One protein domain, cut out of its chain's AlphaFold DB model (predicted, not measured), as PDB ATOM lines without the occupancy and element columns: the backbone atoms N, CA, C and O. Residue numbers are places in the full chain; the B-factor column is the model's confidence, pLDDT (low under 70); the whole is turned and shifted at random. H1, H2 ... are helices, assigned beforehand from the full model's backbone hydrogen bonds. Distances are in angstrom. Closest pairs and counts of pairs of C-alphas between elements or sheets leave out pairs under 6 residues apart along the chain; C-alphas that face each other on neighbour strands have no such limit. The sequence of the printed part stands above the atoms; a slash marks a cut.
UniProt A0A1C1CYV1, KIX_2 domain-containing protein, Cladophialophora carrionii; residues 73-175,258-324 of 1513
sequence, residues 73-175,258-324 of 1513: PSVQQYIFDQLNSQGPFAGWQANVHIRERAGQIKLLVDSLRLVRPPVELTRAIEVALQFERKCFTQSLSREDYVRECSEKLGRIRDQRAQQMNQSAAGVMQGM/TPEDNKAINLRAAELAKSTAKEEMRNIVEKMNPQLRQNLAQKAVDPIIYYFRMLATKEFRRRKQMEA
ATOM      1  N   PRO A  73      96.151 -34.717  34.110       65.09
ATOM      2  CA  PRO A  73      95.929 -33.629  35.075       65.09
ATOM      3  C   PRO A  73      96.961 -32.487  35.015       65.09
ATOM      4  O   PRO A  73      96.562 -31.327  35.085       65.09
ATOM      5  N   SER A  74      98.263 -32.760  34.851       72.05
ATOM      6  CA  SER A  74      99.283 -31.694  34.883       72.05
ATOM      7  C   SER A  74      99.223 -30.775  33.659       72.05
ATOM      8  O   SER A  74      99.560 -29.601  33.767       72.05
ATOM      9  N   VAL A  75      98.682 -31.260  32.533       73.72
ATOM     10  CA  VAL A  75      98.311 -30.429  31.373       73.72
ATOM     11  C   VAL A  75      97.340 -29.314  31.766       73.72
ATOM     12  O   VAL A  75      97.548 -28.166  31.390       73.72
ATOM     13  N   GLN A  76      96.289 -29.624  32.537       78.25
ATOM     14  CA  GLN A  76      95.328 -28.601  32.962       78.25
ATOM     15  C   GLN A  76      95.983 -27.591  33.901       78.25
ATOM     16  O   GLN A  76      95.752 -26.396  33.755       78.25
ATOM     17  N   GLN A  77      96.815 -28.056  34.833       82.57
ATOM     18  CA  GLN A  77      97.464 -27.180  35.804       82.57
ATOM     19  C   GLN A  77      98.472 -26.227  35.145       82.57
ATOM     20  O   GLN A  77      98.469 -25.046  35.470       82.57
ATOM     21  N   TYR A  78      99.235 -26.693  34.149       85.13
ATOM     22  CA  TYR A  78     100.106 -25.839  33.333       85.13
ATOM     23  C   TYR A  78      99.317 -24.837  32.469       85.13
ATOM     24  O   TYR A  78      99.701 -23.677  32.384       85.13
ATOM     25  N   ILE A  79      98.172 -25.230  31.889       87.65
ATOM     26  CA  ILE A  79      97.285 -24.294  31.170       87.65
ATOM     27  C   ILE A  79      96.724 -23.219  32.116       87.65
ATOM     28  O   ILE A  79      96.666 -22.055  31.738       87.65
ATOM     29  N   PHE A  80      96.325 -23.580  33.340       89.25
ATOM     30  CA  PHE A  80      95.868 -22.602  34.333       89.25
ATOM     31  C   PHE A  80      96.993 -21.647  34.756       89.25
ATOM     32  O   PHE A  80      96.752 -20.447  34.839       89.25
ATOM     33  N   ASP A  81      98.207 -22.144  34.976       86.15
ATOM     34  CA  ASP A  81      99.386 -21.328  35.295       86.15
ATOM     35  C   ASP A  81      99.696 -20.316  34.171       86.15
ATOM     36  O   ASP A  81      99.709 -19.107  34.396       86.15
ATOM     37  N   GLN A  82      99.763 -20.797  32.923       86.42
ATOM     38  CA  GLN A  82      99.969 -19.997  31.704       86.42
ATOM     39  C   GLN A  82      98.793 -19.081  31.309       86.42
ATOM     40  O   GLN A  82      98.901 -18.320  30.344       86.42
ATOM     41  N   LEU A  83      97.664 -19.157  32.020       87.96
ATOM     42  CA  LEU A  83      96.549 -18.216  31.898       87.96
ATOM     43  C   LEU A  83      96.546 -17.170  33.015       87.96
ATOM     44  O   LEU A  83      96.247 -16.017  32.734       87.96
ATOM     45  N   ASN A  84      96.909 -17.539  34.250       85.10
ATOM     46  CA  ASN A  84      97.059 -16.580  35.353       85.10
ATOM     47  C   ASN A  84      98.277 -15.657  35.159       85.10
ATOM     48  O   ASN A  84      98.284 -14.544  35.676       85.10
ATOM     49  N   SER A  85      99.291 -16.086  34.398       84.82
ATOM     50  CA  SER A  85     100.427 -15.242  33.999       84.82
ATOM     51  C   SER A  85     100.103 -14.245  32.876       84.82
ATOM     52  O   SER A  85     100.922 -13.381  32.559       84.82
ATOM     53  N   GLN A  86      98.920 -14.337  32.261       74.86
ATOM     54  CA  GLN A  86      98.423 -13.311  31.348       74.86
ATOM     55  C   GLN A  86      97.691 -12.274  32.201       74.86
ATOM     56  O   GLN A  86      96.731 -12.620  32.883       74.86
ATOM     57  N   GLY A  87      98.219 -11.046  32.216       70.32
ATOM     58  CA  GLY A  87      97.888 -10.009  33.200       70.32
ATOM     59  C   GLY A  87      96.429  -9.527  33.207       70.32
ATOM     60  O   GLY A  87      95.593 -10.054  32.479       70.32
ATOM     61  N   PRO A  88      96.099  -8.521  34.037       76.99
ATOM     62  CA  PRO A  88      94.733  -8.019  34.150       76.99
ATOM     63  C   PRO A  88      94.213  -7.515  32.798       76.99
ATOM     64  O   PRO A  88      94.838  -6.677  32.151       76.99
ATOM     65  N   PHE A  89      93.052  -8.029  32.396       83.67
ATOM     66  CA  PHE A  89      92.331  -7.611  31.196       83.67
ATOM     67  C   PHE A  89      91.181  -6.664  31.564       83.67
ATOM     68  O   PHE A  89      90.694  -6.688  32.695       83.67
ATOM     69  N   ALA A  90      90.724  -5.861  30.602       82.41
ATOM     70  CA  ALA A  90      89.646  -4.884  30.772       82.41
ATOM     71  C   ALA A  90      88.439  -5.198  29.864       82.41
ATOM     72  O   ALA A  90      88.498  -6.082  29.008       82.41
ATOM     73  N   GLY A  91      87.325  -4.483  30.047       87.77
ATOM     74  CA  GLY A  91      86.133  -4.626  29.202       87.77
ATOM     75  C   GLY A  91      85.565  -6.053  29.185       87.77
ATOM     76  O   GLY A  91      85.516  -6.728  30.214       87.77
ATOM     77  N   TRP A  92      85.139  -6.535  28.011       91.34
ATOM     78  CA  TRP A  92      84.536  -7.869  27.874       91.34
ATOM     79  C   TRP A  92      85.493  -9.006  28.271       91.34
ATOM     80  O   TRP A  92      85.037 -10.026  28.788       91.34
ATOM     81  N   GLN A  93      86.806  -8.826  28.085       90.04
ATOM     82  CA  GLN A  93      87.828  -9.826  28.410       90.04
ATOM     83  C   GLN A  93      87.855 -10.128  29.915       90.04
ATOM     84  O   GLN A  93      87.986 -11.289  30.306       90.04
ATOM     85  N   ALA A  94      87.646  -9.116  30.767       86.72
ATOM     86  CA  ALA A  94      87.562  -9.285  32.221       86.72
ATOM     87  C   ALA A  94      86.409 -10.219  32.649       86.72
ATOM     88  O   ALA A  94      86.514 -10.924  33.653       86.72
ATOM     89  N   ASN A  95      85.330 -10.269  31.859       87.78
ATOM     90  CA  ASN A  95      84.153 -11.097  32.125       87.78
ATOM     91  C   ASN A  95      84.319 -12.564  31.674       87.78
ATOM     92  O   ASN A  95      83.477 -13.404  31.999       87.78
ATOM     93  N   VAL A  96      85.383 -12.906  30.935       88.19
ATOM     94  CA  VAL A  96      85.640 -14.283  30.482       88.19
ATOM     95  C   VAL A  96      86.508 -15.014  31.500       88.19
ATOM     96  O   VAL A  96      87.726 -14.857  31.568       88.19
ATOM     97  N   HIS A  97      85.869 -15.873  32.293       89.04
ATOM     98  CA  HIS A  97      86.544 -16.631  33.341       89.04
ATOM     99  C   HIS A  97      87.716 -17.469  32.799       89.04
ATOM    100  O   HIS A  97      87.583 -18.195  31.816       89.04
ATOM    101  N   ILE A  98      88.830 -17.508  33.539       89.30
ATOM    102  CA  ILE A  98      90.014 -18.334  33.225       89.30
ATOM    103  C   ILE A  98      89.653 -19.816  32.968       89.30
ATOM    104  O   ILE A  98      90.272 -20.474  32.135       89.30
ATOM    105  N   ARG A  99      88.613 -20.352  33.625       88.30
ATOM    106  CA  ARG A  99      88.103 -21.720  33.386       88.30
ATOM    107  C   ARG A  99      87.525 -21.915  31.973       88.30
ATOM    108  O   ARG A  99      87.634 -23.012  31.433       88.30
ATOM    109  N   GLU A 100      86.920 -20.884  31.392       88.40
ATOM    110  CA  GLU A 100      86.365 -20.881  30.032       88.40
ATOM    111  C   GLU A 100      87.498 -20.872  29.000       88.40
ATOM    112  O   GLU A 100      87.556 -21.764  28.151       88.40
ATOM    113  N   ARG A 101      88.479 -19.975  29.182       91.10
ATOM    114  CA  ARG A 101      89.725 -19.914  28.394       91.10
ATOM    115  C   ARG A 101      90.487 -21.244  28.416       91.10
ATOM    116  O   ARG A 101      90.793 -21.818  27.370       91.10
ATOM    117  N   ALA A 102      90.687 -21.817  29.606       91.01
ATOM    118  CA  ALA A 102      91.294 -23.140  29.783       91.01
ATOM    119  C   ALA A 102      90.490 -24.264  29.097       91.01
ATOM    120  O   ALA A 102      91.069 -25.254  28.646       91.01
ATOM    121  N   GLY A 103      89.165 -24.115  28.990       90.30
ATOM    122  CA  GLY A 103      88.291 -25.002  28.224       90.30
ATOM    123  C   GLY A 103      88.569 -24.944  26.720       90.30
ATOM    124  O   GLY A 103      88.761 -25.995  26.103       90.30
ATOM    125  N   GLN A 104      88.662 -23.739  26.146       90.12
ATOM    126  CA  GLN A 104      88.997 -23.544  24.729       90.12
ATOM    127  C   GLN A 104      90.404 -24.064  24.409       90.12
ATOM    128  O   GLN A 104      90.565 -24.872  23.492       90.12
ATOM    129  N   ILE A 105      91.411 -23.712  25.219       92.19
ATOM    130  CA  ILE A 105      92.789 -24.210  25.061       92.19
ATOM    131  C   ILE A 105      92.828 -25.735  25.158       92.19
ATOM    132  O   ILE A 105      93.442 -26.377  24.310       92.19
ATOM    133  N   LYS A 106      92.122 -26.356  26.115       90.02
ATOM    134  CA  LYS A 106      92.048 -27.824  26.192       90.02
ATOM    135  C   LYS A 106      91.454 -28.432  24.915       90.02
ATOM    136  O   LYS A 106      91.995 -29.417  24.416       90.02
ATOM    137  N   LEU A 107      90.370 -27.866  24.378       89.52
ATOM    138  CA  LEU A 107      89.764 -28.338  23.127       89.52
ATOM    139  C   LEU A 107      90.721 -28.183  21.935       89.52
ATOM    140  O   LEU A 107      90.786 -29.082  21.094       89.52
ATOM    141  N   LEU A 108      91.484 -27.087  21.881       91.27
ATOM    142  CA  LEU A 108      92.506 -26.843  20.863       91.27
ATOM    143  C   LEU A 108      93.646 -27.866  20.975       91.27
ATOM    144  O   LEU A 108      93.914 -28.561  19.997       91.27
ATOM    145  N   VAL A 109      94.226 -28.059  22.165       90.29
ATOM    146  CA  VAL A 109      95.261 -29.075  22.452       90.29
ATOM    147  C   VAL A 109      94.792 -30.477  22.076       90.29
ATOM    148  O   VAL A 109      95.497 -31.194  21.363       90.29
ATOM    149  N   ASP A 110      93.594 -30.873  22.515       86.69
ATOM    150  CA  ASP A 110      93.014 -32.167  22.161       86.69
ATOM    151  C   ASP A 110      92.866 -32.288  20.638       86.69
ATOM    152  O   ASP A 110      93.257 -33.305  20.068       86.69
ATOM    153  N   SER A 111      92.372 -31.250  19.954       85.80
ATOM    154  CA  SER A 111      92.211 -31.267  18.496       85.80
ATOM    155  C   SER A 111      93.547 -31.386  17.748       85.80
ATOM    156  O   SER A 111      93.663 -32.252  16.882       85.80
ATOM    157  N   LEU A 112      94.578 -30.622  18.132       86.97
ATOM    158  CA  LEU A 112      95.914 -30.637  17.523       86.97
ATOM    159  C   LEU A 112      96.574 -32.016  17.660       86.97
ATOM    160  O   LEU A 112      96.984 -32.614  16.661       86.97
ATOM    161  N   ARG A 113      96.588 -32.573  18.880       85.94
ATOM    162  CA  ARG A 113      97.096 -33.931  19.164       85.94
ATOM    163  C   ARG A 113      96.356 -35.012  18.377       85.94
ATOM    164  O   ARG A 113      96.935 -36.048  18.056       85.94
ATOM    165  N   LEU A 114      95.078 -34.779  18.078       79.86
ATOM    166  CA  LEU A 114      94.227 -35.690  17.321       79.86
ATOM    167  C   LEU A 114      94.407 -35.582  15.795       79.86
ATOM    168  O   LEU A 114      94.018 -36.539  15.116       79.86
ATOM    169  N   VAL A 115      94.972 -34.493  15.252       71.24
ATOM    170  CA  VAL A 115      95.264 -34.367  13.807       71.24
ATOM    171  C   VAL A 115      96.546 -35.101  13.423       71.24
ATOM    172  O   VAL A 115      96.476 -36.017  12.610       71.24
ATOM    173  N   ARG A 116      97.701 -34.746  14.011       65.31
ATOM    174  CA  ARG A 116      99.023 -35.106  13.453       65.31
ATOM    175  C   ARG A 116      99.926 -35.948  14.385       65.31
ATOM    176  O   ARG A 116     101.007 -35.486  14.738       65.31
ATOM    177  N   PRO A 117      99.542 -37.169  14.815       70.32
ATOM    178  CA  PRO A 117     100.391 -37.985  15.687       70.32
ATOM    179  C   PRO A 117     101.758 -38.329  15.052       70.32
ATOM    180  O   PRO A 117     101.774 -38.792  13.911       70.32
ATOM    181  N   PRO A 118     102.887 -38.210  15.779       58.83
ATOM    182  CA  PRO A 118     103.020 -37.671  17.132       58.83
ATOM    183  C   PRO A 118     103.176 -36.137  17.134       58.83
ATOM    184  O   PRO A 118     104.210 -35.616  16.721       58.83
ATOM    185  N   VAL A 119     102.193 -35.418  17.687       70.44
ATOM    186  CA  VAL A 119     102.417 -34.044  18.168       70.44
ATOM    187  C   VAL A 119     102.957 -34.147  19.591       70.44
ATOM    188  O   VAL A 119     102.370 -34.848  20.420       70.44
ATOM    189  N   GLU A 120     104.065 -33.467  19.866       80.55
ATOM    190  CA  GLU A 120     104.575 -33.308  21.227       80.55
ATOM    191  C   GLU A 120     103.569 -32.467  22.047       80.55
ATOM    192  O   GLU A 120     102.917 -31.560  21.528       80.55
ATOM    193  N   LEU A 121     103.343 -32.850  23.305       79.43
ATOM    194  CA  LEU A 121     102.249 -32.337  24.128       79.43
ATOM    195  C   LEU A 121     102.480 -30.885  24.559       79.43
ATOM    196  O   LEU A 121     101.539 -30.098  24.515       79.43
ATOM    197  N   THR A 122     103.708 -30.534  24.924       83.93
ATOM    198  CA  THR A 122     104.112 -29.173  25.300       83.93
ATOM    199  C   THR A 122     103.902 -28.225  24.123       83.93
ATOM    200  O   THR A 122     103.133 -27.274  24.239       83.93
ATOM    201  N   ARG A 123     104.406 -28.578  22.934       85.61
ATOM    202  CA  ARG A 123     104.218 -27.797  21.700       85.61
ATOM    203  C   ARG A 123     102.757 -27.689  21.254       85.61
ATOM    204  O   ARG A 123     102.357 -26.678  20.682       85.61
ATOM    205  N   ALA A 124     101.929 -28.701  21.526       86.70
ATOM    206  CA  ALA A 124     100.485 -28.602  21.302       86.70
ATOM    207  C   ALA A 124      99.813 -27.588  22.247       86.70
ATOM    208  O   ALA A 124      98.854 -26.936  21.838       86.70
ATOM    209  N   ILE A 125     100.306 -27.451  23.484       88.54
ATOM    210  CA  ILE A 125      99.831 -26.466  24.466       88.54
ATOM    211  C   ILE A 125     100.339 -25.063  24.120       88.54
ATOM    212  O   ILE A 125      99.535 -24.138  24.115       88.54
ATOM    213  N   GLU A 126     101.609 -24.906  23.743       89.88
ATOM    214  CA  GLU A 126     102.193 -23.638  23.274       89.88
ATOM    215  C   GLU A 126     101.400 -23.044  22.099       89.88
ATOM    216  O   GLU A 126     100.939 -21.908  22.174       89.88
ATOM    217  N   VAL A 127     101.157 -23.833  21.044       90.45
ATOM    218  CA  VAL A 127     100.396 -23.387  19.861       90.45
ATOM    219  C   VAL A 127      98.937 -23.064  20.211       90.45
ATOM    220  O   VAL A 127      98.363 -22.126  19.658       90.45
ATOM    221  N   ALA A 128      98.327 -23.802  21.143       91.76
ATOM    222  CA  ALA A 128      96.971 -23.515  21.608       91.76
ATOM    223  C   ALA A 128      96.898 -22.245  22.478       91.76
ATOM    224  O   ALA A 128      95.941 -21.488  22.338       91.76
ATOM    225  N   LEU A 129      97.900 -21.989  23.327       92.84
ATOM    226  CA  LEU A 129      98.026 -20.774  24.139       92.84
ATOM    227  C   LEU A 129      98.303 -19.538  23.277       92.84
ATOM    228  O   LEU A 129      97.684 -18.504  23.499       92.84
ATOM    229  N   GLN A 130      99.191 -19.640  22.282       92.30
ATOM    230  CA  GLN A 130      99.461 -18.552  21.336       92.30
ATOM    231  C   GLN A 130      98.214 -18.202  20.520       92.30
ATOM    232  O   GLN A 130      97.857 -17.030  20.422       92.30
ATOM    233  N   PHE A 131      97.520 -19.208  19.976       92.75
ATOM    234  CA  PHE A 131      96.294 -18.976  19.217       92.75
ATOM    235  C   PHE A 131      95.168 -18.404  20.089       92.75
ATOM    236  O   PHE A 131      94.521 -17.443  19.682       92.75
ATOM    237  N   GLU A 132      94.945 -18.952  21.289       93.57
ATOM    238  CA  GLU A 132      93.894 -18.448  22.176       93.57
ATOM    239  C   GLU A 132      94.200 -17.036  22.676       93.57
ATOM    240  O   GLU A 132      93.301 -16.201  22.636       93.57
ATOM    241  N   ARG A 133      95.458 -16.725  23.029       91.15
ATOM    242  CA  ARG A 133      95.890 -15.354  23.333       91.15
ATOM    243  C   ARG A 133      95.603 -14.421  22.157       91.15
ATOM    244  O   ARG A 133      95.016 -13.372  22.386       91.15
ATOM    245  N   LYS A 134      95.979 -14.803  20.926       91.43
ATOM    246  CA  LYS A 134      95.774 -13.986  19.719       91.43
ATOM    247  C   LYS A 134      94.296 -13.631  19.539       91.43
ATOM    248  O   LYS A 134      93.976 -12.447  19.562       91.43
ATOM    249  N   CYS A 135      93.405 -14.624  19.477       90.81
ATOM    250  CA  CYS A 135      91.959 -14.385  19.383       90.81
ATOM    251  C   CYS A 135      91.437 -13.567  20.569       90.81
ATOM    252  O   CYS A 135      90.764 -12.566  20.373       90.81
ATOM    253  N   PHE A 136      91.808 -13.919  21.804       92.79
ATOM    254  CA  PHE A 136      91.355 -13.200  22.998       92.79
ATOM    255  C   PHE A 136      91.725 -11.708  22.974       92.79
ATOM    256  O   PHE A 136      90.941 -10.886  23.441       92.79
ATOM    257  N   THR A 137      92.875 -11.349  22.391       89.49
ATOM    258  CA  THR A 137      93.299  -9.951  22.199       89.49
ATOM    259  C   THR A 137      92.763  -9.269  20.936       89.49
ATOM    260  O   THR A 137      92.718  -8.045  20.920       89.49
ATOM    261  N   GLN A 138      92.398 -10.014  19.886       90.28
ATOM    262  CA  GLN A 138      91.988  -9.457  18.584       90.28
ATOM    263  C   GLN A 138      90.465  -9.375  18.399       90.28
ATOM    264  O   GLN A 138      89.989  -8.541  17.631       90.28
ATOM    265  N   SER A 139      89.696 -10.201  19.106       90.65
ATOM    266  CA  SER A 139      88.236 -10.175  19.082       90.65
ATOM    267  C   SER A 139      87.668  -8.898  19.726       90.65
ATOM    268  O   SER A 139      88.088  -8.491  20.808       90.65
ATOM    269  N   LEU A 140      86.661  -8.287  19.092       89.06
ATOM    270  CA  LEU A 140      86.010  -7.066  19.595       89.06
ATOM    271  C   LEU A 140      85.004  -7.349  20.724       89.06
ATOM    272  O   LEU A 140      84.785  -6.500  21.586       89.06
ATOM    273  N   SER A 141      84.431  -8.554  20.751       91.45
ATOM    274  CA  SER A 141      83.493  -9.032  21.771       91.45
ATOM    275  C   SER A 141      83.802 -10.463  22.232       91.45
ATOM    276  O   SER A 141      84.545 -11.212  21.587       91.45
ATOM    277  N   ARG A 142      83.157 -10.894  23.325       90.66
ATOM    278  CA  ARG A 142      83.190 -12.297  23.777       90.66
ATOM    279  C   ARG A 142      82.618 -13.230  22.711       90.66
ATOM    280  O   ARG A 142      83.095 -14.351  22.536       90.66
ATOM    281  N   GLU A 143      81.600 -12.765  22.005       90.19
ATOM    282  CA  GLU A 143      80.883 -13.482  20.962       90.19
ATOM    283  C   GLU A 143      81.785 -13.712  19.743       90.19
ATOM    284  O   GLU A 143      81.741 -14.796  19.161       90.19
ATOM    285  N   ASP A 144      82.646 -12.747  19.398       90.55
ATOM    286  CA  ASP A 144      83.696 -12.909  18.384       90.55
ATOM    287  C   ASP A 144      84.758 -13.917  18.844       90.55
ATOM    288  O   ASP A 144      85.043 -14.869  18.119       90.55
ATOM    289  N   TYR A 145      85.255 -13.802  20.081       94.02
ATOM    290  CA  TYR A 145      86.252 -14.723  20.648       94.02
ATOM    291  C   TYR A 145      85.771 -16.178  20.666       94.02
ATOM    292  O   TYR A 145      86.494 -17.097  20.259       94.02
ATOM    293  N   VAL A 146      84.526 -16.412  21.085       90.88
ATOM    294  CA  VAL A 146      83.912 -17.745  21.045       90.88
ATOM    295  C   VAL A 146      83.723 -18.207  19.597       90.88
ATOM    296  O   VAL A 146      83.960 -19.386  19.312       90.88
ATOM    297  N   ARG A 147      83.362 -17.308  18.669       91.90
ATOM    298  CA  ARG A 147      83.218 -17.619  17.238       91.90
ATOM    299  C   ARG A 147      84.553 -18.045  16.635       91.90
ATOM    300  O   ARG A 147      84.621 -19.170  16.149       91.90
ATOM    301  N   GLU A 148      85.607 -17.241  16.745       91.64
ATOM    302  CA  GLU A 148      86.960 -17.544  16.254       91.64
ATOM    303  C   GLU A 148      87.520 -18.850  16.843       91.64
ATOM    304  O   GLU A 148      87.983 -19.722  16.097       91.64
ATOM    305  N   CYS A 149      87.416 -19.050  18.164       90.51
ATOM    306  CA  CYS A 149      87.829 -20.303  18.804       90.51
ATOM    307  C   CYS A 149      87.045 -21.502  18.251       90.51
ATOM    308  O   CYS A 149      87.629 -22.543  17.925       90.51
ATOM    309  N   SER A 150      85.722 -21.364  18.102       90.54
ATOM    310  CA  SER A 150      84.872 -22.424  17.553       90.54
ATOM    311  C   SER A 150      85.168 -22.706  16.078       90.54
ATOM    312  O   SER A 150      85.156 -23.869  15.665       90.54
ATOM    313  N   GLU A 151      85.504 -21.676  15.300       91.74
ATOM    314  CA  GLU A 151      85.796 -21.794  13.879       91.74
ATOM    315  C   GLU A 151      87.161 -22.440  13.659       91.74
ATOM    316  O   GLU A 151      87.268 -23.359  12.854       91.74
ATOM    317  N   LYS A 152      88.190 -22.080  14.441       90.05
ATOM    318  CA  LYS A 152      89.487 -22.775  14.421       90.05
ATOM    319  C   LYS A 152      89.332 -24.245  14.805       90.05
ATOM    320  O   LYS A 152      89.877 -25.109  14.122       90.05
ATOM    321  N   LEU A 153      88.534 -24.558  15.831       89.33
ATOM    322  CA  LEU A 153      88.178 -25.941  16.172       89.33
ATOM    323  C   LEU A 153      87.416 -26.639  15.033       89.33
ATOM    324  O   LEU A 153      87.614 -27.834  14.813       89.33
ATOM    325  N   GLY A 154      86.582 -25.909  14.288       86.69
ATOM    326  CA  GLY A 154      85.956 -26.345  13.041       86.69
ATOM    327  C   GLY A 154      86.990 -26.683  11.966       86.69
ATOM    328  O   GLY A 154      87.079 -27.841  11.568       86.69
ATOM    329  N   ARG A 155      87.830 -25.718  11.571       89.31
ATOM    330  CA  ARG A 155      88.908 -25.858  10.577       89.31
ATOM    331  C   ARG A 155      89.877 -26.994  10.932       89.31
ATOM    332  O   ARG A 155      90.226 -27.775  10.056       89.31
ATOM    333  N   ILE A 156      90.255 -27.167  12.205       85.86
ATOM    334  CA  ILE A 156      91.113 -28.282  12.655       85.86
ATOM    335  C   ILE A 156      90.371 -29.627  12.566       85.86
ATOM    336  O   ILE A 156      90.952 -30.621  12.126       85.86
ATOM    337  N   ARG A 157      89.080 -29.696  12.924       84.44
ATOM    338  CA  ARG A 157      88.258 -30.911  12.737       84.44
ATOM    339  C   ARG A 157      88.035 -31.240  11.263       84.44
ATOM    340  O   ARG A 157      88.004 -32.420  10.928       84.44
ATOM    341  N   ASP A 158      87.925 -30.238  10.399       83.28
ATOM    342  CA  ASP A 158      87.768 -30.423   8.958       83.28
ATOM    343  C   ASP A 158      89.086 -30.802   8.285       83.28
ATOM    344  O   ASP A 158      89.103 -31.738   7.496       83.28
ATOM    345  N   GLN A 159      90.215 -30.206   8.680       82.12
ATOM    346  CA  GLN A 159      91.544 -30.677   8.291       82.12
ATOM    347  C   GLN A 159      91.779 -32.108   8.794       82.12
ATOM    348  O   GLN A 159      92.363 -32.918   8.083       82.12
ATOM    349  N   ARG A 160      91.258 -32.479   9.972       76.35
ATOM    350  CA  ARG A 160      91.264 -33.867  10.456       76.35
ATOM    351  C   ARG A 160      90.361 -34.782   9.633       76.35
ATOM    352  O   ARG A 160      90.748 -35.916   9.371       76.35
ATOM    353  N   ALA A 161      89.174 -34.333   9.234       76.53
ATOM    354  CA  ALA A 161      88.270 -35.100   8.382       76.53
ATOM    355  C   ALA A 161      88.883 -35.293   6.989       76.53
ATOM    356  O   ALA A 161      88.933 -36.417   6.503       76.53
ATOM    357  N   GLN A 162      89.449 -34.238   6.399       75.38
ATOM    358  CA  GLN A 162      90.205 -34.285   5.153       75.38
ATOM    359  C   GLN A 162      91.465 -35.134   5.276       75.38
ATOM    360  O   GLN A 162      91.716 -35.913   4.373       75.38
ATOM    361  N   GLN A 163      92.240 -35.059   6.359       66.20
ATOM    362  CA  GLN A 163      93.462 -35.854   6.518       66.20
ATOM    363  C   GLN A 163      93.152 -37.310   6.873       66.20
ATOM    364  O   GLN A 163      93.844 -38.201   6.393       66.20
ATOM    365  N   MET A 164      92.081 -37.598   7.620       65.73
ATOM    366  CA  MET A 164      91.594 -38.969   7.787       65.73
ATOM    367  C   MET A 164      90.944 -39.484   6.500       65.73
ATOM    368  O   MET A 164      91.049 -40.670   6.242       65.73
ATOM    369  N   ASN A 165      90.359 -38.641   5.645       61.63
ATOM    370  CA  ASN A 165      89.874 -39.049   4.323       61.63
ATOM    371  C   ASN A 165      91.018 -39.157   3.297       61.63
ATOM    372  O   ASN A 165      90.989 -40.043   2.466       61.63
ATOM    373  N   GLN A 166      92.091 -38.372   3.406       57.00
ATOM    374  CA  GLN A 166      93.331 -38.510   2.630       57.00
ATOM    375  C   GLN A 166      94.259 -39.595   3.191       57.00
ATOM    376  O   GLN A 166      95.163 -40.023   2.489       57.00
ATOM    377  N   SER A 167      94.010 -40.108   4.400       52.52
ATOM    378  CA  SER A 167      94.667 -41.301   4.959       52.52
ATOM    379  C   SER A 167      93.805 -42.553   4.800       52.52
ATOM    380  O   SER A 167      94.339 -43.635   4.611       52.52
ATOM    381  N   ALA A 168      92.474 -42.440   4.796       49.54
ATOM    382  CA  ALA A 168      91.569 -43.526   4.435       49.54
ATOM    383  C   ALA A 168      91.581 -43.731   2.921       49.54
ATOM    384  O   ALA A 168      91.760 -44.857   2.490       49.54
ATOM    385  N   ALA A 169      91.542 -42.679   2.101       46.19
ATOM    386  CA  ALA A 169      91.947 -42.755   0.700       46.19
ATOM    387  C   ALA A 169      93.458 -43.028   0.593       46.19
ATOM    388  O   ALA A 169      93.847 -43.917  -0.143       46.19
ATOM    389  N   GLY A 170      94.330 -42.434   1.406       45.73
ATOM    390  CA  GLY A 170      95.766 -42.769   1.414       45.73
ATOM    391  C   GLY A 170      96.077 -44.253   1.661       45.73
ATOM    392  O   GLY A 170      97.101 -44.747   1.207       45.73
ATOM    393  N   VAL A 171      95.171 -44.995   2.310       46.62
ATOM    394  CA  VAL A 171      95.312 -46.426   2.641       46.62
ATOM    395  C   VAL A 171      94.214 -47.301   1.995       46.62
ATOM    396  O   VAL A 171      94.260 -48.517   2.111       46.62
ATOM    397  N   MET A 172      93.271 -46.738   1.229       39.74
ATOM    398  CA  MET A 172      92.246 -47.474   0.454       39.74
ATOM    399  C   MET A 172      92.315 -47.150  -1.044       39.74
ATOM    400  O   MET A 172      92.195 -48.052  -1.859       39.74
ATOM    401  N   GLN A 173      92.628 -45.909  -1.406       37.10
ATOM    402  CA  GLN A 173      93.090 -45.460  -2.727       37.10
ATOM    403  C   GLN A 173      94.624 -45.568  -2.868       37.10
ATOM    404  O   GLN A 173      95.105 -45.705  -3.983       37.10
ATOM    405  N   GLY A 174      95.391 -45.632  -1.771       33.23
ATOM    406  CA  GLY A 174      96.783 -46.119  -1.747       33.23
ATOM    407  C   GLY A 174      96.909 -47.640  -1.571       33.23
ATOM    408  O   GLY A 174      97.957 -48.206  -1.862       33.23
ATOM    409  N   MET A 175      95.821 -48.334  -1.203       32.11
ATOM    410  CA  MET A 175      95.696 -49.802  -1.321       32.11
ATOM    411  C   MET A 175      94.844 -50.243  -2.532       32.11
ATOM    412  O   MET A 175      94.732 -51.433  -2.811       32.11
ATOM    413  N   THR A 258      77.158 -39.401   6.438       74.24
ATOM    414  CA  THR A 258      78.526 -39.105   6.002       74.24
ATOM    415  C   THR A 258      79.025 -37.787   6.621       74.24
ATOM    416  O   THR A 258      78.211 -37.005   7.127       74.24
ATOM    417  N   PRO A 259      80.338 -37.491   6.616       72.71
ATOM    418  CA  PRO A 259      80.832 -36.176   7.027       72.71
ATOM    419  C   PRO A 259      80.108 -35.039   6.282       72.71
ATOM    420  O   PRO A 259      79.554 -34.150   6.927       72.71
ATOM    421  N   GLU A 260      79.973 -35.151   4.959       75.00
ATOM    422  CA  GLU A 260      79.177 -34.251   4.112       75.00
ATOM    423  C   GLU A 260      77.686 -34.201   4.489       75.00
ATOM    424  O   GLU A 260      77.124 -33.110   4.562       75.00
ATOM    425  N   ASP A 261      77.043 -35.332   4.810       79.98
ATOM    426  CA  ASP A 261      75.645 -35.344   5.278       79.98
ATOM    427  C   ASP A 261      75.491 -34.522   6.568       79.98
ATOM    428  O   ASP A 261      74.516 -33.793   6.737       79.98
ATOM    429  N   ASN A 262      76.460 -34.622   7.488       81.68
ATOM    430  CA  ASN A 262      76.459 -33.841   8.725       81.68
ATOM    431  C   ASN A 262      76.704 -32.349   8.453       81.68
ATOM    432  O   ASN A 262      76.092 -31.522   9.127       81.68
ATOM    433  N   LYS A 263      77.532 -31.983   7.462       86.43
ATOM    434  CA  LYS A 263      77.690 -30.581   7.032       86.43
ATOM    435  C   LYS A 263      76.389 -30.027   6.456       86.43
ATOM    436  O   LYS A 263      75.927 -28.989   6.920       86.43
ATOM    437  N   ALA A 264      75.758 -30.750   5.531       85.63
ATOM    438  CA  ALA A 264      74.472 -30.370   4.948       85.63
ATOM    439  C   ALA A 264      73.373 -30.212   6.016       85.63
ATOM    440  O   ALA A 264      72.593 -29.263   5.970       85.63
ATOM    441  N   ILE A 265      73.342 -31.097   7.019       86.75
ATOM    442  CA  ILE A 265      72.422 -30.999   8.163       86.75
ATOM    443  C   ILE A 265      72.732 -29.801   9.061       86.75
ATOM    444  O   ILE A 265      71.797 -29.148   9.510       86.75
ATOM    445  N   ASN A 266      74.002 -29.495   9.338       88.43
ATOM    446  CA  ASN A 266      74.357 -28.349  10.176       88.43
ATOM    447  C   ASN A 266      74.043 -27.015   9.474       88.43
ATOM    448  O   ASN A 266      73.500 -26.120  10.115       88.43
ATOM    449  N   LEU A 267      74.299 -26.908   8.164       89.64
ATOM    450  CA  LEU A 267      73.901 -25.748   7.357       89.64
ATOM    451  C   LEU A 267      72.374 -25.583   7.342       89.64
ATOM    452  O   LEU A 267      71.874 -24.519   7.696       89.64
ATOM    453  N   ARG A 268      71.622 -26.657   7.056       90.10
ATOM    454  CA  ARG A 268      70.148 -26.637   7.089       90.10
ATOM    455  C   ARG A 268      69.588 -26.353   8.491       90.10
ATOM    456  O   ARG A 268      68.518 -25.771   8.610       90.10
ATOM    457  N   ALA A 269      70.289 -26.740   9.556       90.68
ATOM    458  CA  ALA A 269      69.902 -26.410  10.928       90.68
ATOM    459  C   ALA A 269      70.102 -24.921  11.242       90.68
ATOM    460  O   ALA A 269      69.252 -24.334  11.902       90.68
ATOM    461  N   ALA A 270      71.188 -24.311  10.756       90.23
ATOM    462  CA  ALA A 270      71.423 -22.874  10.884       90.23
ATOM    463  C   ALA A 270      70.423 -22.053  10.050       90.23
ATOM    464  O   ALA A 270      69.904 -21.054  10.535       90.23
ATOM    465  N   GLU A 271      70.097 -22.512   8.839       88.82
ATOM    466  CA  GLU A 271      69.059 -21.935   7.975       88.82
ATOM    467  C   GLU A 271      67.690 -21.919   8.679       88.82
ATOM    468  O   GLU A 271      67.097 -20.857   8.846       88.82
ATOM    469  N   LEU A 272      67.244 -23.075   9.194       88.20
ATOM    470  CA  LEU A 272      65.990 -23.203   9.950       88.20
ATOM    471  C   LEU A 272      65.989 -22.371  11.246       88.20
ATOM    472  O   LEU A 272      64.950 -21.837  11.629       88.20
ATOM    473  N   ALA A 273      67.137 -22.246  11.920       89.85
ATOM    474  CA  ALA A 273      67.269 -21.408  13.109       89.85
ATOM    475  C   ALA A 273      67.188 -19.908  12.781       89.85
ATOM    476  O   ALA A 273      66.555 -19.165  13.522       89.85
ATOM    477  N   LYS A 274      67.785 -19.466  11.662       89.10
ATOM    478  CA  LYS A 274      67.743 -18.067  11.203       89.10
ATOM    479  C   LYS A 274      66.337 -17.645  10.757       89.10
ATOM    480  O   LYS A 274      65.990 -16.480  10.907       89.10
ATOM    481  N   SER A 275      65.535 -18.573  10.228       88.12
ATOM    482  CA  SER A 275      64.182 -18.304   9.719       88.12
ATOM    483  C   SER A 275      63.047 -18.503  10.737       88.12
ATOM    484  O   SER A 275      61.888 -18.351  10.370       88.12
ATOM    485  N   THR A 276      63.340 -18.881  11.987       88.59
ATOM    486  CA  THR A 276      62.323 -19.084  13.040       88.59
ATOM    487  C   THR A 276      62.278 -17.876  13.981       88.59
ATOM    488  O   THR A 276      63.328 -17.364  14.370       88.59
ATOM    489  N   ALA A 277      61.090 -17.433  14.403       89.39
ATOM    490  CA  ALA A 277      60.958 -16.307  15.335       89.39
ATOM    491  C   ALA A 277      61.536 -16.626  16.733       89.39
ATOM    492  O   ALA A 277      61.523 -17.775  17.187       89.39
ATOM    493  N   LYS A 278      62.005 -15.605  17.467       86.15
ATOM    494  CA  LYS A 278      62.571 -15.771  18.827       86.15
ATOM    495  C   LYS A 278      61.529 -16.346  19.802       86.15
ATOM    496  O   LYS A 278      61.855 -17.132  20.693       86.15
ATOM    497  N   GLU A 279      60.268 -16.011  19.581       85.83
ATOM    498  CA  GLU A 279      59.089 -16.384  20.361       85.83
ATOM    499  C   GLU A 279      58.737 -17.860  20.127       85.83
ATOM    500  O   GLU A 279      58.409 -18.591  21.070       85.83
ATOM    501  N   GLU A 280      58.899 -18.335  18.889       86.53
ATOM    502  CA  GLU A 280      58.807 -19.753  18.546       86.53
ATOM    503  C   GLU A 280      59.978 -20.549  19.128       86.53
ATOM    504  O   GLU A 280      59.754 -21.616  19.697       86.53
ATOM    505  N   MET A 281      61.212 -20.029  19.085       85.83
ATOM    506  CA  MET A 281      62.360 -20.677  19.738       85.83
ATOM    507  C   MET A 281      62.142 -20.852  21.249       85.83
ATOM    508  O   MET A 281      62.408 -21.931  21.785       85.83
ATOM    509  N   ARG A 282      61.597 -19.836  21.939       87.79
ATOM    510  CA  ARG A 282      61.202 -19.945  23.358       87.79
ATOM    511  C   ARG A 282      60.146 -21.035  23.560       87.79
ATOM    512  O   ARG A 282      60.356 -21.934  24.372       87.79
ATOM    513  N   ASN A 283      59.077 -21.021  22.760       89.31
ATOM    514  CA  ASN A 283      58.026 -22.046  22.766       89.31
ATOM    515  C   ASN A 283      58.574 -23.471  22.550       89.31
ATOM    516  O   ASN A 283      58.140 -24.413  23.213       89.31
ATOM    517  N   ILE A 284      59.526 -23.641  21.629       88.19
ATOM    518  CA  ILE A 284      60.192 -24.914  21.321       88.19
ATOM    519  C   ILE A 284      60.978 -25.427  22.534       88.19
ATOM    520  O   ILE A 284      60.875 -26.608  22.878       88.19
ATOM    521  N   VAL A 285      61.740 -24.555  23.202       87.63
ATOM    522  CA  VAL A 285      62.472 -24.908  24.427       87.63
ATOM    523  C   VAL A 285      61.498 -25.243  25.554       87.63
ATOM    524  O   VAL A 285      61.679 -26.252  26.230       87.63
ATOM    525  N   GLU A 286      60.440 -24.458  25.738       86.42
ATOM    526  CA  GLU A 286      59.443 -24.666  26.789       86.42
ATOM    527  C   GLU A 286      58.689 -25.995  26.640       86.42
ATOM    528  O   GLU A 286      58.541 -26.732  27.618       86.42
ATOM    529  N   LYS A 287      58.306 -26.357  25.410       86.59
ATOM    530  CA  LYS A 287      57.622 -27.620  25.072       86.59
ATOM    531  C   LYS A 287      58.561 -28.840  25.057       86.59
ATOM    532  O   LYS A 287      58.099 -29.976  24.945       86.59
ATOM    533  N   MET A 288      59.876 -28.650  25.195       82.10
ATOM    534  CA  MET A 288      60.855 -29.740  25.244       82.10
ATOM    535  C   MET A 288      60.867 -30.439  26.611       82.10
ATOM    536  O   MET A 288      60.802 -29.792  27.655       82.10
ATOM    537  N   ASN A 289      61.033 -31.765  26.638       88.65
ATOM    538  CA  ASN A 289      61.117 -32.524  27.892       88.65
ATOM    539  C   ASN A 289      62.203 -31.939  28.842       88.65
ATOM    540  O   ASN A 289      63.344 -31.742  28.409       88.65
ATOM    541  N   PRO A 290      61.893 -31.654  30.124       86.14
ATOM    542  CA  PRO A 290      62.816 -30.967  31.033       86.14
ATOM    543  C   PRO A 290      64.055 -31.803  31.385       86.14
ATOM    544  O   PRO A 290      65.149 -31.257  31.510       86.14
ATOM    545  N   GLN A 291      63.927 -33.131  31.465       84.23
ATOM    546  CA  GLN A 291      65.053 -34.039  31.698       84.23
ATOM    547  C   GLN A 291      65.992 -34.085  30.480       84.23
ATOM    548  O   GLN A 291      67.210 -34.178  30.639       84.23
ATOM    549  N   LEU A 292      65.451 -33.945  29.261       84.56
ATOM    550  CA  LEU A 292      66.257 -33.763  28.051       84.56
ATOM    551  C   LEU A 292      66.980 -32.408  28.066       84.56
ATOM    552  O   LEU A 292      68.188 -32.386  27.855       84.56
ATOM    553  N   ARG A 293      66.286 -31.304  28.386       86.85
ATOM    554  CA  ARG A 293      66.904 -29.968  28.532       86.85
ATOM    555  C   ARG A 293      68.064 -29.982  29.530       86.85
ATOM    556  O   ARG A 293      69.160 -29.542  29.195       86.85
ATOM    557  N   GLN A 294      67.863 -30.561  30.716       85.61
ATOM    558  CA  GLN A 294      68.915 -30.679  31.729       85.61
ATOM    559  C   GLN A 294      70.090 -31.546  31.244       85.61
ATOM    560  O   GLN A 294      71.246 -31.199  31.479       85.61
ATOM    561  N   ASN A 295      69.829 -32.643  30.524       84.99
ATOM    562  CA  ASN A 295      70.892 -33.507  30.013       84.99
ATOM    563  C   ASN A 295      71.657 -32.911  28.816       84.99
ATOM    564  O   ASN A 295      72.823 -33.249  28.615       84.99
ATOM    565  N   LEU A 296      71.030 -32.024  28.040       88.79
ATOM    566  CA  LEU A 296      71.684 -31.232  26.994       88.79
ATOM    567  C   LEU A 296      72.574 -30.143  27.615       88.79
ATOM    568  O   LEU A 296      73.755 -30.069  27.274       88.79
ATOM    569  N   ALA A 297      72.077 -29.419  28.625       84.87
ATOM    570  CA  ALA A 297      72.868 -28.460  29.401       84.87
ATOM    571  C   ALA A 297      74.093 -29.116  30.074       84.87
ATOM    572  O   ALA A 297      75.214 -28.632  29.926       84.87
ATOM    573  N   GLN A 298      73.924 -30.286  30.707       82.19
ATOM    574  CA  GLN A 298      75.025 -31.097  31.267       82.19
ATOM    575  C   GLN A 298      76.079 -31.532  30.230       82.19
ATOM    576  O   GLN A 298      77.188 -31.909  30.604       82.19
ATOM    577  N   LYS A 299      75.739 -31.519  28.935       80.53
ATOM    578  CA  LYS A 299      76.628 -31.879  27.820       80.53
ATOM    579  C   LYS A 299      77.166 -30.663  27.060       80.53
ATOM    580  O   LYS A 299      77.831 -30.861  26.047       80.53
ATOM    581  N   ALA A 300      76.876 -29.442  27.524       82.40
ATOM    582  CA  ALA A 300      77.143 -28.192  26.807       82.40
ATOM    583  C   ALA A 300      76.591 -28.199  25.363       82.40
ATOM    584  O   ALA A 300      77.238 -27.741  24.424       82.40
ATOM    585  N   VAL A 301      75.387 -28.758  25.185       83.36
ATOM    586  CA  VAL A 301      74.638 -28.727  23.922       83.36
ATOM    587  C   VAL A 301      73.418 -27.838  24.113       83.36
ATOM    588  O   VAL A 301      72.601 -28.081  24.998       83.36
ATOM    589  N   ASP A 302      73.285 -26.827  23.266       87.30
ATOM    590  CA  ASP A 302      72.133 -25.931  23.276       87.30
ATOM    591  C   ASP A 302      70.842 -26.661  22.816       87.30
ATOM    592  O   ASP A 302      70.882 -27.430  21.841       87.30
ATOM    593  N   PRO A 303      69.690 -26.472  23.495       87.82
ATOM    594  CA  PRO A 303      68.439 -27.148  23.150       87.82
ATOM    595  C   PRO A 303      67.832 -26.676  21.819       87.82
ATOM    596  O   PRO A 303      67.250 -27.491  21.103       87.82
ATOM    597  N   ILE A 304      67.989 -25.405  21.452       89.63
ATOM    598  CA  ILE A 304      67.517 -24.835  20.183       89.63
ATOM    599  C   ILE A 304      68.336 -25.434  19.030       89.63
ATOM    600  O   ILE A 304      67.767 -25.967  18.074       89.63
ATOM    601  N   ILE A 305      69.667 -25.477  19.163       88.61
ATOM    602  CA  ILE A 305      70.559 -26.139  18.193       88.61
ATOM    603  C   ILE A 305      70.243 -27.639  18.098       88.61
ATOM    604  O   ILE A 305      70.201 -28.192  16.997       88.61
ATOM    605  N   TYR A 306      69.974 -28.316  19.221       90.34
ATOM    606  CA  TYR A 306      69.545 -29.718  19.217       90.34
ATOM    607  C   TYR A 306      68.228 -29.915  18.447       90.34
ATOM    608  O   TYR A 306      68.130 -30.834  17.628       90.34
ATOM    609  N   TYR A 307      67.237 -29.042  18.659       92.24
ATOM    610  CA  TYR A 307      65.950 -29.087  17.965       92.24
ATOM    611  C   TYR A 307      66.099 -28.861  16.457       92.24
ATOM    612  O   TYR A 307      65.663 -29.708  15.673       92.24
ATOM    613  N   PHE A 308      66.770 -27.789  16.026       93.81
ATOM    614  CA  PHE A 308      66.948 -27.521  14.598       93.81
ATOM    615  C   PHE A 308      67.855 -28.543  13.919       93.81
ATOM    616  O   PHE A 308      67.570 -28.940  12.794       93.81
ATOM    617  N   ARG A 309      68.873 -29.082  14.602       91.64
ATOM    618  CA  ARG A 309      69.660 -30.207  14.075       91.64
ATOM    619  C   ARG A 309      68.826 -31.479  13.939       91.64
ATOM    620  O   ARG A 309      68.991 -32.203  12.957       91.64
ATOM    621  N   MET A 310      67.915 -31.764  14.871       89.32
ATOM    622  CA  MET A 310      66.964 -32.875  14.751       89.32
ATOM    623  C   MET A 310      65.994 -32.656  13.577       89.32
ATOM    624  O   MET A 310      65.767 -33.584  12.795       89.32
ATOM    625  N   LEU A 311      65.468 -31.438  13.415       90.32
ATOM    626  CA  LEU A 311      64.573 -31.064  12.319       90.32
ATOM    627  C   LEU A 311      65.288 -31.145  10.963       90.32
ATOM    628  O   LEU A 311      64.811 -31.847  10.077       90.32
ATOM    629  N   ALA A 312      66.480 -30.563  10.835       91.90
ATOM    630  CA  ALA A 312      67.344 -30.675   9.663       91.90
ATOM    631  C   ALA A 312      67.752 -32.129   9.373       91.90
ATOM    632  O   ALA A 312      67.777 -32.537   8.218       91.90
ATOM    633  N   THR A 313      67.992 -32.960  10.394       90.69
ATOM    634  CA  THR A 313      68.241 -34.401  10.204       90.69
ATOM    635  C   THR A 313      67.000 -35.115   9.658       90.69
ATOM    636  O   THR A 313      67.134 -36.007   8.822       90.69
ATOM    637  N   LYS A 314      65.791 -34.735  10.090       88.91
ATOM    638  CA  LYS A 314      64.510 -35.256   9.577       88.91
ATOM    639  C   LYS A 314      64.232 -34.765   8.149       88.91
ATOM    640  O   LYS A 314      63.826 -35.566   7.310       88.91
ATOM    641  N   GLU A 315      64.502 -33.495   7.858       85.92
ATOM    642  CA  GLU A 315      64.415 -32.884   6.527       85.92
ATOM    643  C   GLU A 315      65.395 -33.530   5.550       85.92
ATOM    644  O   GLU A 315      64.975 -34.024   4.510       85.92
ATOM    645  N   PHE A 316      66.680 -33.612   5.903       86.64
ATOM    646  CA  PHE A 316      67.716 -34.273   5.112       86.64
ATOM    647  C   PHE A 316      67.404 -35.757   4.919       86.64
ATOM    648  O   PHE A 316      67.580 -36.286   3.831       86.64
ATOM    649  N   ARG A 317      66.858 -36.435   5.936       83.43
ATOM    650  CA  ARG A 317      66.372 -37.816   5.826       83.43
ATOM    651  C   ARG A 317      65.194 -37.947   4.857       83.43
ATOM    652  O   ARG A 317      65.199 -38.884   4.069       83.43
ATOM    653  N   ARG A 318      64.233 -37.013   4.859       83.52
ATOM    654  CA  ARG A 318      63.123 -36.956   3.885       83.52
ATOM    655  C   ARG A 318      63.641 -36.642   2.480       83.52
ATOM    656  O   ARG A 318      63.316 -37.374   1.551       83.52
ATOM    657  N   ARG A 319      64.485 -35.614   2.325       77.13
ATOM    658  CA  ARG A 319      65.109 -35.220   1.051       77.13
ATOM    659  C   ARG A 319      65.916 -36.384   0.497       77.13
ATOM    660  O   ARG A 319      65.581 -36.860  -0.569       77.13
ATOM    661  N   LYS A 320      66.810 -36.986   1.284       71.10
ATOM    662  CA  LYS A 320      67.580 -38.189   0.928       71.10
ATOM    663  C   LYS A 320      66.740 -39.474   0.828       71.10
ATOM    664  O   LYS A 320      67.265 -40.481   0.372       71.10
ATOM    665  N   GLN A 321      65.448 -39.469   1.180       64.69
ATOM    666  CA  GLN A 321      64.489 -40.535   0.836       64.69
ATOM    667  C   GLN A 321      63.716 -40.259  -0.464       64.69
ATOM    668  O   GLN A 321      63.369 -41.225  -1.134       64.69
ATOM    669  N   MET A 322      63.495 -38.997  -0.855       66.28
ATOM    670  CA  MET A 322      62.962 -38.638  -2.183       66.28
ATOM    671  C   MET A 322      64.064 -38.618  -3.252       66.28
ATOM    672  O   MET A 322      63.868 -39.093  -4.358       66.28
ATOM    673  N   GLU A 323      65.275 -38.212  -2.897       56.71
ATOM    674  CA  GLU A 323      66.490 -38.237  -3.715       56.71
ATOM    675  C   GLU A 323      67.054 -39.665  -3.809       56.71
ATOM    676  O   GLU A 323      67.405 -40.118  -4.890       56.71
ATOM    677  N   ALA A 324      66.975 -40.476  -2.745       52.62
ATOM    678  CA  ALA A 324      67.038 -41.938  -2.881       52.62
ATOM    679  C   ALA A 324      65.675 -42.572  -3.243       52.62
ATOM    680  O   ALA A 324      65.522 -43.787  -3.109       52.62
TER     681      ALA A 324
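What this domain is: This is residues 73 to 175 and 258 to 324 of the 1513 residues of the protein "KIX_2 domain-containing protein" of Cladophialophora carrionii (UniProt A0A1C1CYV1). Two separate lobes of helices stand next to each other and come near at one place. In the first, H3, H4 and H5 pack on one another in a triangle, H3 running nearly parallel to H5 and crossing H4, while H1 packs across H3 and residues 167 to 173, of which 167 to 172 belong to H5, stick out past the body. In the second, H6 and H9 make a V, and the short H7 and H8 lie by the beginning of H9. The printed part has 170 residues with nine named helices, H1 to H9 in order, and no named strand; the class is all helix. The whole is loose, with a radius of gyration of the C-alphas of 19.4 A and spans of 55 by 53 by 30 A.

Where its parts are: H1, residues 73 to 84, begins at C-alpha 73 (95.929, -33.629, 35.075). H2 is residues 91 to 94, H3 residues 98 to 115 and H4 residues 121 to 138; H3 and H4 are each 25.7 A long. H5, residues 142 to 172, is the longest helix at 43.2 A and ends at C-alpha 172 (92.246, -47.474, 0.454). H6 is residues 259 to 274, 22.7 A; H7 is residues 278 to 286 and H8 residues 290 to 297. H9, residues 303 to 324, is 30.0 A long and ends at C-alpha 324 (67.038, -41.938, -2.881).

How they stand to each other: Helix packing is mostly crossed, with 2 of 7 touching pairs at a shallow tilt. H1 touches residues 98 to 106 of H3, closest at the C-alphas of Ile 79 and Ala 102, 6.3 A, at a steep tilt of 53 degrees. H1 and H4 only just touch, with 3 pairs of C-alphas within 8 A, the closest those of Ile 79 and Ile 125, 7.5 A. H2 is close to H5 but not clearly touching, Trp 92 to Arg 142, 6.2 A between C-alphas. H3 and H4 touch at C-alphas 109 and 124, 5.4 A, at a steep tilt of 52 degrees. Residues 149 to 163 of H5 touch H3, C-alphas 115 and 160 closest at 5.2 A, at a shallow tilt of 15 degrees, the same way. H4 and H5 form a helical hairpin, closest at C-alphas 136 and 145, 5.8 A. H5 and H6 are close but not clearly touching, C-alphas 161 and 259 at 7.6 A. H6 and H9 touch at C-alphas 269 and 308, 4.8 A, at a steep tilt of 58 degrees, opposite ways. H7 touches residues 303 to 307 of H9, C-alphas 285 and 303 closest at 6.5 A, about perpendicular at 84 degrees. H8 and H9 only just touch, and only at the corner, with 3 pairs of C-alphas within 8 A, the closest 293 and 303 at 6.3 A. Every O i to N i+4 pair is within hydrogen-bond range in H1 and H3 to H9; H2 is too short for one.

The domain as a whole: The C-alphas farthest apart, Gly 87 and Met 322, are 57.4 A apart. Residues 176 to 257 are not printed, and C-alphas 175 and 258 are 21.5 A apart across the cut. Of the links that are printed whole, H1 to H2 is short and the others are tight. Mean pLDDT of the printed part is 82.5, and it is under 70 at residues 73, 116, 118, 163 to 175 and 321 to 324.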